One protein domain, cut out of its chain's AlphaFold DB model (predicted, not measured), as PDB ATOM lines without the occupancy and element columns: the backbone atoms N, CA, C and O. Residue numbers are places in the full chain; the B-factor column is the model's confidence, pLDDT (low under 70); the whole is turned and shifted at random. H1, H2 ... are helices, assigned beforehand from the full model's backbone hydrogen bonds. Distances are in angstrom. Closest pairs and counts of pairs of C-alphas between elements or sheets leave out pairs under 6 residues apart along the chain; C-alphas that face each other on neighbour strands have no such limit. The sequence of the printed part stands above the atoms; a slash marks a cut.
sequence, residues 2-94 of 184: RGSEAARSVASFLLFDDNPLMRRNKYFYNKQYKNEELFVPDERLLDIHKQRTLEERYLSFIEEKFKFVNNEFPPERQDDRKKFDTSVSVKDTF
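What this domain is: This is residues 2 to 94 of the 184 residues of an uncharacterized protein of Ancylostoma duodenale (UniProt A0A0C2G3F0). What is the shape? It is a rod: long helix H4 makes much of its length, H1, H2 and H3 cluster at one end, and beyond the other residues 67 to 72 stick out before the chain folds back through H5. What is it made of? The 93 printed residues, all helix by class, hold five named helices, H1 to H5 in order, and no named strand. It is only just extended, close to loose, with radius of gyration of the C-alphas 18.7 A and spans 60 by 24 by 20 A.

Where its parts are: Where is the longest helix? H4, residues 43 to 65, runs 32.7 A from C-alpha 43 at (-2.648, 5.224, 23.428) to C-alpha 65 at (-20.619, -16.299, 40.253). Where are the others? H1 is residues 2 to 13, 16.7 A; H2 20 to 33, 19.9 A; H3 36 to 39; H5 78 to 81.

How they stand to each other: What is near H4? H1 is close but not clearly touching, C-alphas of Ser 12 and Leu 45 closest at 6.4 A, the same way at a shallow tilt of 6 degrees. What touches H1? H2 does, as a hairpin, closest C-alphas Val 10 and Met 22 at 5.9 A, and H3, closest C-alphas Arg 8 and Phe 39 at 5.1 A. Are the backbones complete? In H1, H2 and H4 every O i to N i+4 pair is within hydrogen-bond range; H3 and H5 are too short for one.

The domain as a whole: How large is it? The farthest C-alphas, Gln 32 and Asn 71, are 60.7 A apart. Is anything cut, long or uncertain? The printed part has no cut, H4 to H5 is a long link of 12 residues, and residue 2 has pLDDT under 70.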
ATOM      1  N   ARG A   2      -3.600  21.794  14.503       68.94
ATOM      2  CA  ARG A   2      -4.717  21.859  15.477       68.94
ATOM      3  C   ARG A   2      -5.883  20.891  15.182       68.94
ATOM      4  O   ARG A   2      -6.539  20.431  16.106       68.94
ATOM      5  N   GLY A   3      -6.121  20.546  13.912       78.50
ATOM      6  CA  GLY A   3      -7.192  19.623  13.510       78.50
ATOM      7  C   GLY A   3      -6.962  18.157  13.902       78.50
ATOM      8  O   GLY A   3      -7.920  17.477  14.262       78.50
ATOM      9  N   SER A   4      -5.713  17.674  13.895       83.00
ATOM     10  CA  SER A   4      -5.403  16.277  14.243       83.00
ATOM     11  C   SER A   4      -5.541  16.016  15.742       83.00
ATOM     12  O   SER A   4      -6.026  14.969  16.151       83.00
ATOM     13  N   GLU A   5      -5.147  16.986  16.568       87.25
ATOM     14  CA  GLU A   5      -5.304  16.912  18.026       87.25
ATOM     15  C   GLU A   5      -6.780  16.952  18.431       87.25
ATOM     16  O   GLU A   5      -7.196  16.199  19.311       87.25
ATOM     17  N   ALA A   6      -7.591  17.771  17.753       89.31
ATOM     18  CA  ALA A   6      -9.033  17.817  17.978       89.31
ATOM     19  C   ALA A   6      -9.718  16.488  17.608       89.31
ATOM     20  O   ALA A   6     -10.488  15.959  18.406       89.31
ATOM     21  N   ALA A   7      -9.406  15.915  16.439       91.25
ATOM     22  CA  ALA A   7      -9.959  14.629  16.004       91.25
ATOM     23  C   ALA A   7      -9.573  13.477  16.950       91.25
ATOM     24  O   ALA A   7     -10.440  12.700  17.355       91.25
ATOM     25  N   ARG A   8      -8.307  13.436  17.388       91.69
ATOM     26  CA  ARG A   8      -7.822  12.484  18.399       91.69
ATOM     27  C   ARG A   8      -8.545  12.649  19.728       91.69
ATOM     28  O   ARG A   8      -8.983  11.664  20.307       91.69
ATOM     29  N   SER A   9      -8.705  13.884  20.198       92.81
ATOM     30  CA  SER A   9      -9.396  14.175  21.463       92.81
ATOM     31  C   SER A   9     -10.854  13.718  21.426       92.81
ATOM     32  O   SER A   9     -11.336  13.129  22.390       92.81
ATOM     33  N   VAL A  10     -11.543  13.929  20.298       93.06
ATOM     34  CA  VAL A  10     -12.905  13.423  20.087       93.06
ATOM     35  C   VAL A  10     -12.933  11.895  20.108       93.06
ATOM     36  O   VAL A  10     -13.768  11.318  20.796       93.06
ATOM     37  N   ALA A  11     -12.017  11.233  19.397       92.62
ATOM     38  CA  ALA A  11     -11.949   9.774  19.373       92.62
ATOM     39  C   ALA A  11     -11.686   9.185  20.768       92.62
ATOM     40  O   ALA A  11     -12.349   8.231  21.161       92.62
ATOM     41  N   SER A  12     -10.784   9.798  21.537       93.56
ATOM     42  CA  SER A  12     -10.505   9.418  22.921       93.56
ATOM     43  C   SER A  12     -11.693   9.633  23.853       93.56
ATOM     44  O   SER A  12     -11.953   8.789  24.703       93.56
ATOM     45  N   PHE A  13     -12.423  10.740  23.707       94.00
ATOM     46  CA  PHE A  13     -13.606  11.005  24.527       94.00
ATOM     47  C   PHE A  13     -14.693   9.950  24.294       94.00
ATOM     48  O   PHE A  13     -15.281   9.446  25.248       94.00
ATOM     49  N   LEU A  14     -14.915   9.576  23.031       93.50
ATOM     50  CA  LEU A  14     -15.937   8.602  22.636       93.50
ATOM     51  C   LEU A  14     -15.676   7.174  23.145       93.50
ATOM     52  O   LEU A  14     -16.555   6.326  23.022       93.50
ATOM     53  N   LEU A  15     -14.506   6.901  23.737       92.19
ATOM     54  CA  LEU A  15     -14.247   5.652  24.465       92.19
ATOM     55  C   LEU A  15     -14.996   5.576  25.801       92.19
ATOM     56  O   LEU A  15     -15.205   4.487  26.324       92.19
ATOM     57  N   PHE A  16     -15.346   6.722  26.386       91.75
ATOM     58  CA  PHE A  16     -15.865   6.798  27.752       91.75
ATOM     59  C   PHE A  16     -17.304   7.301  27.826       91.75
ATOM     60  O   PHE A  16     -17.986   7.014  28.804       91.75
ATOM     61  N   ASP A  17     -17.760   8.063  26.833       90.38
ATOM     62  CA  ASP A  17     -19.093   8.660  26.831       90.38
ATOM     63  C   ASP A  17     -19.599   8.839  25.391       90.38
ATOM     64  O   ASP A  17     -18.843   9.149  24.468       90.38
ATOM     65  N   ASP A  18     -20.898   8.646  25.187       88.19
ATOM     66  CA  ASP A  18     -21.584   8.687  23.895       88.19
ATOM     67  C   ASP A  18     -22.131  10.079  23.520       88.19
ATOM     68  O   ASP A  18     -23.026  10.189  22.675       88.19
ATOM     69  N   ASN A  19     -21.580  11.139  24.122       91.38
ATOM     70  CA  ASN A  19     -22.056  12.514  24.030       91.38
ATOM     71  C   ASN A  19     -22.429  12.933  22.594       91.38
ATOM     72  O   ASN A  19     -21.559  12.925  21.707       91.38
ATOM     73  N   PRO A  20     -23.680  13.387  22.361       92.50
ATOM     74  CA  PRO A  20     -24.131  13.835  21.047       92.50
ATOM     75  C   PRO A  20     -23.213  14.880  20.405       92.50
ATOM     76  O   PRO A  20     -22.906  14.794  19.219       92.50
ATOM     77  N   LEU A  21     -22.696  15.838  21.178       91.69
ATOM     78  CA  LEU A  21     -21.811  16.878  20.658       91.69
ATOM     79  C   LEU A  21     -20.475  16.303  20.168       91.69
ATOM     80  O   LEU A  21     -19.962  16.733  19.134       91.69
ATOM     81  N   MET A  22     -19.910  15.326  20.877       92.69
ATOM     82  CA  MET A  22     -18.642  14.702  20.481       92.69
ATOM     83  C   MET A  22     -18.815  13.828  19.243       92.69
ATOM     84  O   MET A  22     -18.008  13.916  18.314       92.69
ATOM     85  N   ARG A  23     -19.921  13.083  19.153       93.44
ATOM     86  CA  ARG A  23     -20.298  12.362  17.930       93.44
ATOM     87  C   ARG A  23     -20.513  13.325  16.756       93.44
ATOM     88  O   ARG A  23     -19.971  13.102  15.672       93.44
ATOM     89  N   ARG A  24     -21.190  14.455  16.973       93.00
ATOM     90  CA  ARG A  24     -21.337  15.516  15.964       93.00
ATOM     91  C   ARG A  24     -19.987  16.058  15.506       93.00
ATOM     92  O   ARG A  24     -19.786  16.284  14.315       93.00
ATOM     93  N   ASN A  25     -19.056  16.287  16.432       92.38
ATOM     94  CA  ASN A  25     -17.719  16.773  16.099       92.38
ATOM     95  C   ASN A  25     -16.954  15.755  15.253       92.38
ATOM     96  O   ASN A  25     -16.349  16.141  14.254       92.38
ATOM     97  N   LYS A  26     -17.045  14.460  15.580       92.06
ATOM     98  CA  LYS A  26     -16.476  13.390  14.752       92.06
ATOM     99  C   LYS A  26     -17.063  13.399  13.345       92.06
ATOM    100  O   LYS A  26     -16.309  13.428  12.376       92.06
ATOM    101  N   TYR A  27     -18.388  13.462  13.231       91.56
ATOM    102  CA  TYR A  27     -19.087  13.588  11.951       91.56
ATOM    103  C   TYR A  27     -18.594  14.793  11.130       91.56
ATOM    104  O   TYR A  27     -18.228  14.651   9.961       91.56
ATOM    105  N   PHE A  28     -18.521  15.971  11.753       90.94
ATOM    106  CA  PHE A  28     -18.085  17.206  11.106       90.94
ATOM    107  C   PHE A  28     -16.624  17.136  10.636       90.94
ATOM    108  O   PHE A  28     -16.329  17.432   9.478       90.94
ATOM    109  N   TYR A  29     -15.709  16.701  11.505       90.88
ATOM    110  CA  TYR A  29     -14.295  16.563  11.161       90.88
ATOM    111  C   TYR A  29     -14.071  15.492  10.092       90.88
ATOM    112  O   TYR A  29     -13.247  15.693   9.203       90.88
ATOM    113  N   ASN A  30     -14.830  14.394  10.111       89.19
ATOM    114  CA  ASN A  30     -14.712  13.362   9.086       89.19
ATOM    115  C   ASN A  30     -15.156  13.890   7.711       89.19
ATOM    116  O   ASN A  30     -14.473  13.676   6.713       89.19
ATOM    117  N   LYS A  31     -16.242  14.676   7.660       87.81
ATOM    118  CA  LYS A  31     -16.692  15.374   6.441       87.81
ATOM    119  C   LYS A  31     -15.634  16.353   5.913       87.81
ATOM    120  O   LYS A  31     -15.455  16.456   4.700       87.81
ATOM    121  N   GLN A  32     -14.947  17.061   6.813       89.12
ATOM    122  CA  GLN A  32     -13.948  18.079   6.475       89.12
ATOM    123  C   GLN A  32     -12.617  17.481   5.997       89.12
ATOM    124  O   GLN A  32     -12.099  17.901   4.966       89.12
ATOM    125  N   TYR A  33     -12.051  16.533   6.748       87.69
ATOM    126  CA  TYR A  33     -10.701  16.017   6.506       87.69
ATOM    127  C   TYR A  33     -10.676  14.722   5.691       87.69
ATOM    128  O   TYR A  33      -9.652  14.429   5.080       87.69
ATOM    129  N   LYS A  34     -11.781  13.958   5.672       86.88
ATOM    130  CA  LYS A  34     -11.921  12.674   4.957       86.88
ATOM    131  C   LYS A  34     -10.775  11.693   5.228       86.88
ATOM    132  O   LYS A  34     -10.335  10.983   4.329       86.88
ATOM    133  N   ASN A  35     -10.272  11.688   6.460       86.38
ATOM    134  CA  ASN A  35      -9.171  10.836   6.880       86.38
ATOM    135  C   ASN A  35      -9.516  10.177   8.220       86.38
ATOM    136  O   ASN A  35      -9.552  10.844   9.257       86.38
ATOM    137  N   GLU A  36      -9.760   8.868   8.182       84.38
ATOM    138  CA  GLU A  36     -10.115   8.074   9.361       84.38
ATOM    139  C   GLU A  36      -8.943   7.901  10.336       84.38
ATOM    140  O   GLU A  36      -9.163   7.797  11.542       84.38
ATOM    141  N   GLU A  37      -7.697   7.970   9.855       86.62
ATOM    142  CA  GLU A  37      -6.490   7.834  10.685       86.62
ATOM    143  C   GLU A  37      -6.352   8.976  11.705       86.62
ATOM    144  O   GLU A  37      -5.685   8.837  12.730       86.62
ATOM    145  N   LEU A  38      -7.028  10.108  11.473       86.81
ATOM    146  CA  LEU A  38      -7.078  11.219  12.428       86.81
ATOM    147  C   LEU A  38      -7.893  10.887  13.685       86.81
ATOM    148  O   LEU A  38      -7.747  11.570  14.698       86.81
ATOM    149  N   PHE A  39      -8.739   9.857  13.630       88.00
ATOM    150  CA  PHE A  39      -9.606   9.426  14.726       88.00
ATOM    151  C   PHE A  39      -9.065   8.197  15.456       88.00
ATOM    152  O   PHE A  39      -9.837   7.425  16.025       88.00
ATOM    153  N   VAL A  40      -7.746   8.020  15.459       90.06
ATOM    154  CA  VAL A  40      -7.085   7.071  16.356       90.06
ATOM    155  C   VAL A  40      -7.003   7.715  17.743       90.06
ATOM    156  O   VAL A  40      -6.419   8.797  17.857       90.06
ATOM    157  N   PRO A  41      -7.599   7.108  18.786       91.12
ATOM    158  CA  PRO A  41      -7.512   7.629  20.143       91.12
ATOM    159  C   PRO A  41      -6.077   7.645  20.677       91.12
ATOM    160  O   PRO A  41      -5.183   6.984  20.153       91.12
ATOM    161  N   ASP A  42      -5.866   8.393  21.753       92.50
ATOM    162  CA  ASP A  42      -4.587   8.410  22.458       92.50
ATOM    163  C   ASP A  42      -4.289   7.051  23.110       92.50
ATOM    164  O   ASP A  42      -5.158   6.471  23.764       92.50
ATOM    165  N   GLU A  43      -3.060   6.553  22.957       92.56
ATOM    166  CA  GLU A  43      -2.648   5.224  23.428       92.56
ATOM    167  C   GLU A  43      -2.840   5.052  24.938       92.56
ATOM    168  O   GLU A  43      -3.388   4.047  25.390       92.56
ATOM    169  N   ARG A  44      -2.520   6.082  25.729       93.81
ATOM    170  CA  ARG A  44      -2.705   6.028  27.181       93.81
ATOM    171  C   ARG A  44      -4.182   5.924  27.557       93.81
ATOM    172  O   ARG A  44      -4.533   5.230  28.508       93.81
ATOM    173  N   LEU A  45      -5.055   6.628  26.838       93.75
ATOM    174  CA  LEU A  45      -6.498   6.569  27.079       93.75
ATOM    175  C   LEU A  45      -7.099   5.244  26.601       93.75
ATOM    176  O   LEU A  45      -8.012   4.733  27.248       93.75
ATOM    177  N   LEU A  46      -6.557   4.652  25.535       93.12
ATOM    178  CA  LEU A  46      -6.919   3.304  25.093       93.12
ATOM    179  C   LEU A  46      -6.608   2.256  26.150       93.12
ATOM    180  O   LEU A  46      -7.452   1.403  26.420       93.12
ATOM    181  N   ASP A  47      -5.431   2.325  26.760       93.94
ATOM    182  CA  ASP A  47      -5.039   1.378  27.799       93.94
ATOM    183  C   ASP A  47      -5.919   1.512  29.041       93.94
ATOM    184  O   ASP A  47      -6.392   0.507  29.570       93.94
ATOM    185  N   ILE A  48      -6.241   2.747  29.444       94.88
ATOM    186  CA  ILE A  48      -7.184   3.004  30.541       94.88
ATOM    187  C   ILE A  48      -8.576   2.451  30.211       94.88
ATOM    188  O   ILE A  48      -9.199   1.824  31.066       94.88
ATOM    189  N   HIS A  49      -9.074   2.664  28.990       93.62
ATOM    190  CA  HIS A  49     -10.368   2.132  28.561       93.62
ATOM    191  C   HIS A  49     -10.379   0.600  28.606       93.62
ATOM    192  O   HIS A  49     -11.255   0.016  29.236       93.62
ATOM    193  N   LYS A  50      -9.362  -0.054  28.028       93.81
ATOM    194  CA  LYS A  50      -9.221  -1.518  28.069       93.81
ATOM    195  C   LYS A  50      -9.176  -2.038  29.501       93.81
ATOM    196  O   LYS A  50      -9.897  -2.979  29.816       93.81
ATOM    197  N   GLN A  51      -8.357  -1.431  30.358       94.19
ATOM    198  CA  GLN A  51      -8.238  -1.835  31.755       94.19
ATOM    199  C   GLN A  51      -9.588  -1.742  32.468       94.19
ATOM    200  O   GLN A  51     -10.009  -2.722  33.075       94.19
ATOM    201  N   ARG A  52     -10.299  -0.615  32.328       94.06
ATOM    202  CA  ARG A  52     -11.625  -0.420  32.931       94.06
ATOM    203  C   ARG A  52     -12.651  -1.426  32.426       94.06
ATOM    204  O   ARG A  52     -13.336  -2.033  33.234       94.06
ATOM    205  N   THR A  53     -12.722  -1.661  31.117       93.00
ATOM    206  CA  THR A  53     -13.668  -2.634  30.551       93.00
ATOM    207  C   THR A  53     -13.390  -4.056  31.038       93.00
ATOM    208  O   THR A  53     -14.323  -4.814  31.297       93.00
ATOM    209  N   LEU A  54     -12.119  -4.446  31.167       94.38
ATOM    210  CA  LEU A  54     -11.758  -5.762  31.700       94.38
ATOM    211  C   LEU A  54     -12.041  -5.868  33.200       94.38
ATOM    212  O   LEU A  54     -12.508  -6.911  33.650       94.38
ATOM    213  N   GLU A  55     -11.791  -4.801  33.957       93.88
ATOM    214  CA  GLU A  55     -12.106  -4.722  35.382       93.88
ATOM    215  C   GLU A  55     -13.616  -4.825  35.623       93.88
ATOM    216  O   GLU A  55     -14.040  -5.670  36.403       93.88
ATOM    217  N   GLU A  56     -14.437  -4.066  34.894       93.38
ATOM    218  CA  GLU A  56     -15.902  -4.149  34.961       93.38
ATOM    219  C   GLU A  56     -16.400  -5.561  34.640       93.38
ATOM    220  O   GLU A  56     -17.172  -6.129  35.408       93.38
ATOM    221  N   ARG A  57     -15.904  -6.183  33.560       92.00
ATOM    222  CA  ARG A  57     -16.249  -7.576  33.221       92.00
ATOM    223  C   ARG A  57     -15.854  -8.558  34.317       92.00
ATOM    224  O   ARG A  57     -16.587  -9.511  34.575       92.00
ATOM    225  N   TYR A  58     -14.692  -8.359  34.932       91.31
ATOM    226  CA  TYR A  58     -14.231  -9.200  36.027       91.31
ATOM    227  C   TYR A  58     -15.113  -9.026  37.266       91.31
ATOM    228  O   TYR A  58     -15.541 -10.020  37.845       91.31
ATOM    229  N   LEU A  59     -15.447  -7.789  37.636       92.25
ATOM    230  CA  LEU A  59     -16.347  -7.499  38.752       92.25
ATOM    231  C   LEU A  59     -17.738  -8.093  38.512       92.25
ATOM    232  O   LEU A  59     -18.233  -8.796  39.387       92.25
ATOM    233  N   SER A  60     -18.318  -7.929  37.318       89.81
ATOM    234  CA  SER A  60     -19.594  -8.565  36.960       89.81
ATOM    235  C   SER A  60     -19.519 -10.090  37.043       89.81
ATOM    236  O   SER A  60     -20.423 -10.726  37.578       89.81
ATOM    237  N   PHE A  61     -18.420 -10.693  36.577       88.06
ATOM    238  CA  PHE A  61     -18.203 -12.131  36.720       88.06
ATOM    239  C   PHE A  61     -18.176 -12.558  38.195       88.06
ATOM    240  O   PHE A  61     -18.841 -13.526  38.562       88.06
ATOM    241  N   ILE A  62     -17.442 -11.844  39.054       88.38
ATOM    242  CA  ILE A  62     -17.375 -12.159  40.486       88.38
ATOM    243  C   ILE A  62     -18.748 -11.991  41.145       88.38
ATOM    244  O   ILE A  62     -19.191 -12.887  41.863       88.38
ATOM    245  N   GLU A  63     -19.446 -10.890  40.872       87.56
ATOM    246  CA  GLU A  63     -20.778 -10.624  41.417       87.56
ATOM    247  C   GLU A  63     -21.798 -11.687  41.013       87.56
ATOM    248  O   GLU A  63     -22.600 -12.098  41.846       87.56
ATOM    249  N   GLU A  64     -21.772 -12.166  39.768       86.00
ATOM    250  CA  GLU A  64     -22.696 -13.198  39.298       86.00
ATOM    251  C   GLU A  64     -22.358 -14.590  39.841       86.00
ATOM    252  O   GLU A  64     -23.262 -15.354  40.191       86.00
ATOM    253  N   LYS A  65     -21.069 -14.943  39.900       82.62
ATOM    254  CA  LYS A  65     -20.619 -16.299  40.253       82.62
ATOM    255  C   LYS A  65     -20.511 -16.533  41.747       82.62
ATOM    256  O   LYS A  65     -20.752 -17.646  42.198       82.62
ATOM    257  N   PHE A  66     -20.201 -15.496  42.512       84.31
ATOM    258  CA  PHE A  66     -20.083 -15.571  43.967       84.31
ATOM    259  C   PHE A  66     -21.297 -14.958  44.672       84.31
ATOM    260  O   PHE A  66     -21.252 -14.687  45.873       84.31
ATOM    261  N   LYS A  67     -22.412 -14.773  43.948       84.12
ATOM    262  CA  LYS A  67     -23.673 -14.321  44.531       84.12
ATOM    263  C   LYS A  67     -24.219 -15.366  45.499       84.12
ATOM    264  O   LYS A  67     -24.772 -16.378  45.081       84.12
ATOM    265  N   PHE A  68     -24.114 -15.102  46.792       82.62
ATOM    266  CA  PHE A  68     -24.654 -15.989  47.813       82.62
ATOM    267  C   PHE A  68     -26.168 -15.778  47.949       82.62
ATOM    268  O   PHE A  68     -26.616 -14.715  48.387       82.62
ATOM    269  N   VAL A  69     -26.970 -16.763  47.537       80.31
ATOM    270  CA  VAL A  69     -28.441 -16.702  47.570       80.31
ATOM    271  C   VAL A  69     -28.966 -17.992  48.188       80.31
ATOM    272  O   VAL A  69     -28.525 -19.072  47.826       80.31
ATOM    273  N   ASN A  70     -29.924 -17.891  49.116       78.94
ATOM    274  CA  ASN A  70     -30.515 -19.046  49.809       78.94
ATOM    275  C   ASN A  70     -29.487 -19.932  50.542       78.94
ATOM    276  O   ASN A  70     -29.624 -21.150  50.559       78.94
ATOM    277  N   ASN A  71     -28.474 -19.319  51.164       82.38
ATOM    278  CA  ASN A  71     -27.362 -20.002  51.838       82.38
ATOM    279  C   ASN A  71     -26.481 -20.893  50.941       82.38
ATOM    280  O   ASN A  71     -25.680 -21.671  51.459       82.38
ATOM    281  N   GLU A  72     -26.579 -20.756  49.620       83.00
ATOM    282  CA  GLU A  72     -25.790 -21.532  48.669       83.00
ATOM    283  C   GLU A  72     -25.155 -20.626  47.608       83.00
ATOM    284  O   GLU A  72     -25.626 -19.522  47.309       83.00
ATOM    285  N   PHE A  73     -24.044 -21.097  47.045       82.38
ATOM    286  CA  PHE A  73     -23.462 -20.497  45.850       82.38
ATOM    287  C   PHE A  73     -24.131 -21.066  44.594       82.38
ATOM    288  O   PHE A  73     -24.606 -22.206  44.612       82.38
ATOM    289  N   PRO A  74     -24.147 -20.316  43.480       83.81
ATOM    290  CA  PRO A  74     -24.623 -20.831  42.209       83.81
ATOM    291  C   PRO A  74     -23.815 -22.072  41.788       83.81
ATOM    292  O   PRO A  74     -22.598 -22.103  41.982       83.81
ATOM    293  N   PRO A  75     -24.454 -23.089  41.184       83.56
ATOM    294  CA  PRO A  75     -23.744 -24.261  40.682       83.56
ATOM    295  C   PRO A  75     -22.809 -23.892  39.519       83.56
ATOM    296  O   PRO A  75     -23.145 -23.031  38.700       83.56
ATOM    297  N   GLU A  76     -21.670 -24.586  39.422       82.38
ATOM    298  CA  GLU A  76     -20.711 -24.443  38.314       82.38
ATOM    299  C   GLU A  76     -21.413 -24.708  36.969       82.38
ATOM    300  O   GLU A  76     -22.093 -25.722  36.780       82.38
ATOM    301  N   ARG A  77     -21.248 -23.793  36.013       83.06
ATOM    302  CA  ARG A  77     -21.753 -23.911  34.638       83.06
ATOM    303  C   ARG A  77     -20.609 -24.294  33.704       83.06
ATOM    304  O   ARG A  77     -19.459 -23.957  33.950       83.06
ATOM    305  N   GLN A  78     -20.912 -24.920  32.563       79.56
ATOM    306  CA  GLN A  78     -19.888 -25.214  31.541       79.56
ATOM    307  C   GLN A  78     -19.114 -23.965  31.092       79.56
ATOM    308  O   GLN A  78     -17.928 -24.053  30.774       79.56
ATOM    309  N   ASP A  79     -19.771 -22.804  31.096       79.00
ATOM    310  CA  ASP A  79     -19.157 -21.526  30.746       79.00
ATOM    311  C   ASP A  79     -18.062 -21.081  31.726       79.00
ATOM    312  O   ASP A  79     -17.189 -20.319  31.325       79.00
ATOM    313  N   ASP A  80     -18.024 -21.604  32.956       77.50
ATOM    314  CA  ASP A  80     -17.013 -21.245  33.969       77.50
ATOM    315  C   ASP A  80     -15.621 -21.779  33.620       77.50
ATOM    316  O   ASP A  80     -14.606 -21.299  34.117       77.50
ATOM    317  N   ARG A  81     -15.564 -22.758  32.711       81.44
ATOM    318  CA  ARG A  81     -14.318 -23.328  32.186       81.44
ATOM    319  C   ARG A  81     -13.783 -22.559  30.986       81.44
ATOM    320  O   ARG A  81     -12.674 -22.841  30.523       81.44
ATOM    321  N   LYS A  82     -14.563 -21.622  30.437       86.00
ATOM    322  CA  LYS A  82     -14.101 -20.767  29.344       86.00
ATOM    323  C   LYS A  82     -13.068 -19.788  29.889       86.00
ATOM    324  O   LYS A  82     -13.181 -19.276  30.998       86.00
ATOM    325  N   LYS A  83     -12.035 -19.527  29.088       86.06
ATOM    326  CA  LYS A  83     -11.045 -18.500  29.419       86.06
ATOM    327  C   LYS A  83     -11.732 -17.139  29.484       86.06
ATOM    328  O   LYS A  83     -12.621 -16.867  28.680       86.06
ATOM    329  N   PHE A  84     -11.274 -16.298  30.405       85.62
ATOM    330  CA  PHE A  84     -11.752 -14.927  30.522       85.62
ATOM    331  C   PHE A  84     -11.552 -14.177  29.201       85.62
ATOM    332  O   PHE A  84     -10.455 -14.182  28.631       85.62
ATOM    333  N   ASP A  85     -12.622 -13.557  28.710       86.75
ATOM    334  CA  ASP A  85     -12.589 -12.822  27.455       86.75
ATOM    335  C   ASP A  85     -11.883 -11.474  27.637       86.75
ATOM    336  O   ASP A  85     -12.421 -10.524  28.212       86.75
ATOM    337  N   THR A  86     -10.668 -11.402  27.099       87.50
ATOM    338  CA  THR A  86      -9.821 -10.206  27.118       87.50
ATOM    339  C   THR A  86     -10.024  -9.300  25.903       87.50
ATOM    340  O   THR A  86      -9.357  -8.271  25.783       87.50
ATOM    341  N   SER A  87     -10.935  -9.648  24.988       87.31
ATOM    342  CA  SER A  87     -11.165  -8.868  23.775       87.31
ATOM    343  C   SER A  87     -11.984  -7.605  24.068       87.31
ATOM    344  O   SER A  87     -13.125  -7.655  24.526       87.31
ATOM    345  N   VAL A  88     -11.405  -6.436  23.800       86.38
ATOM    346  CA  VAL A  88     -12.078  -5.136  23.950       86.38
ATOM    347  C   VAL A  88     -12.169  -4.476  22.580       86.38
ATOM    348  O   VAL A  88     -11.150  -4.165  21.961       86.38
ATOM    349  N   SER A  89     -13.396  -4.281  22.088       83.44
ATOM    350  CA  SER A  89     -13.634  -3.564  20.835       83.44
ATOM    351  C   SER A  89     -13.562  -2.061  21.072       83.44
ATOM    352  O   SER A  89     -14.356  -1.507  21.820       83.44
ATOM    353  N   VAL A  90     -12.640  -1.407  20.371       84.38
ATOM    354  CA  VAL A  90     -12.435   0.053  20.386       84.38
ATOM    355  C   VAL A  90     -13.120   0.721  19.180       84.38
ATOM    356  O   VAL A  90     -13.147   1.942  19.038       84.38
ATOM    357  N   LYS A  91     -13.665  -0.078  18.256       83.88
ATOM    358  CA  LYS A  91     -14.259   0.441  17.026       83.88
ATOM    359  C   LYS A  91     -15.562   1.174  17.338       83.88
ATOM    360  O   LYS A  91     -16.463   0.607  17.945       83.88
ATOM    361  N   ASP A  92     -15.675   2.403  16.845       84.94
ATOM    362  CA  ASP A  92     -16.928   3.155  16.866       84.94
ATOM    363  C   ASP A  92     -17.931   2.521  15.895       84.94
ATOM    364  O   ASP A  92     -17.697   2.473  14.684       84.94
ATOM    365  N   THR A  93     -19.025   1.998  16.439       86.75
ATOM    366  CA  THR A  93     -20.079   1.291  15.700       86.75
ATOM    367  C   THR A  93     -21.266   2.184  15.344       86.75
ATOM    368  O   THR A  93     -22.237   1.704  14.764       86.75
ATOM    369  N   PHE A  94     -21.215   3.474  15.681       90.38
ATOM    370  CA  PHE A  94     -22.329   4.385  15.462       90.38
ATOM    371  C   PHE A  94     -22.517   4.737  13.985       90.38
ATOM    372  O   PHE A  94     -21.587   5.179  13.305       90.38
TER     373      PHE A  94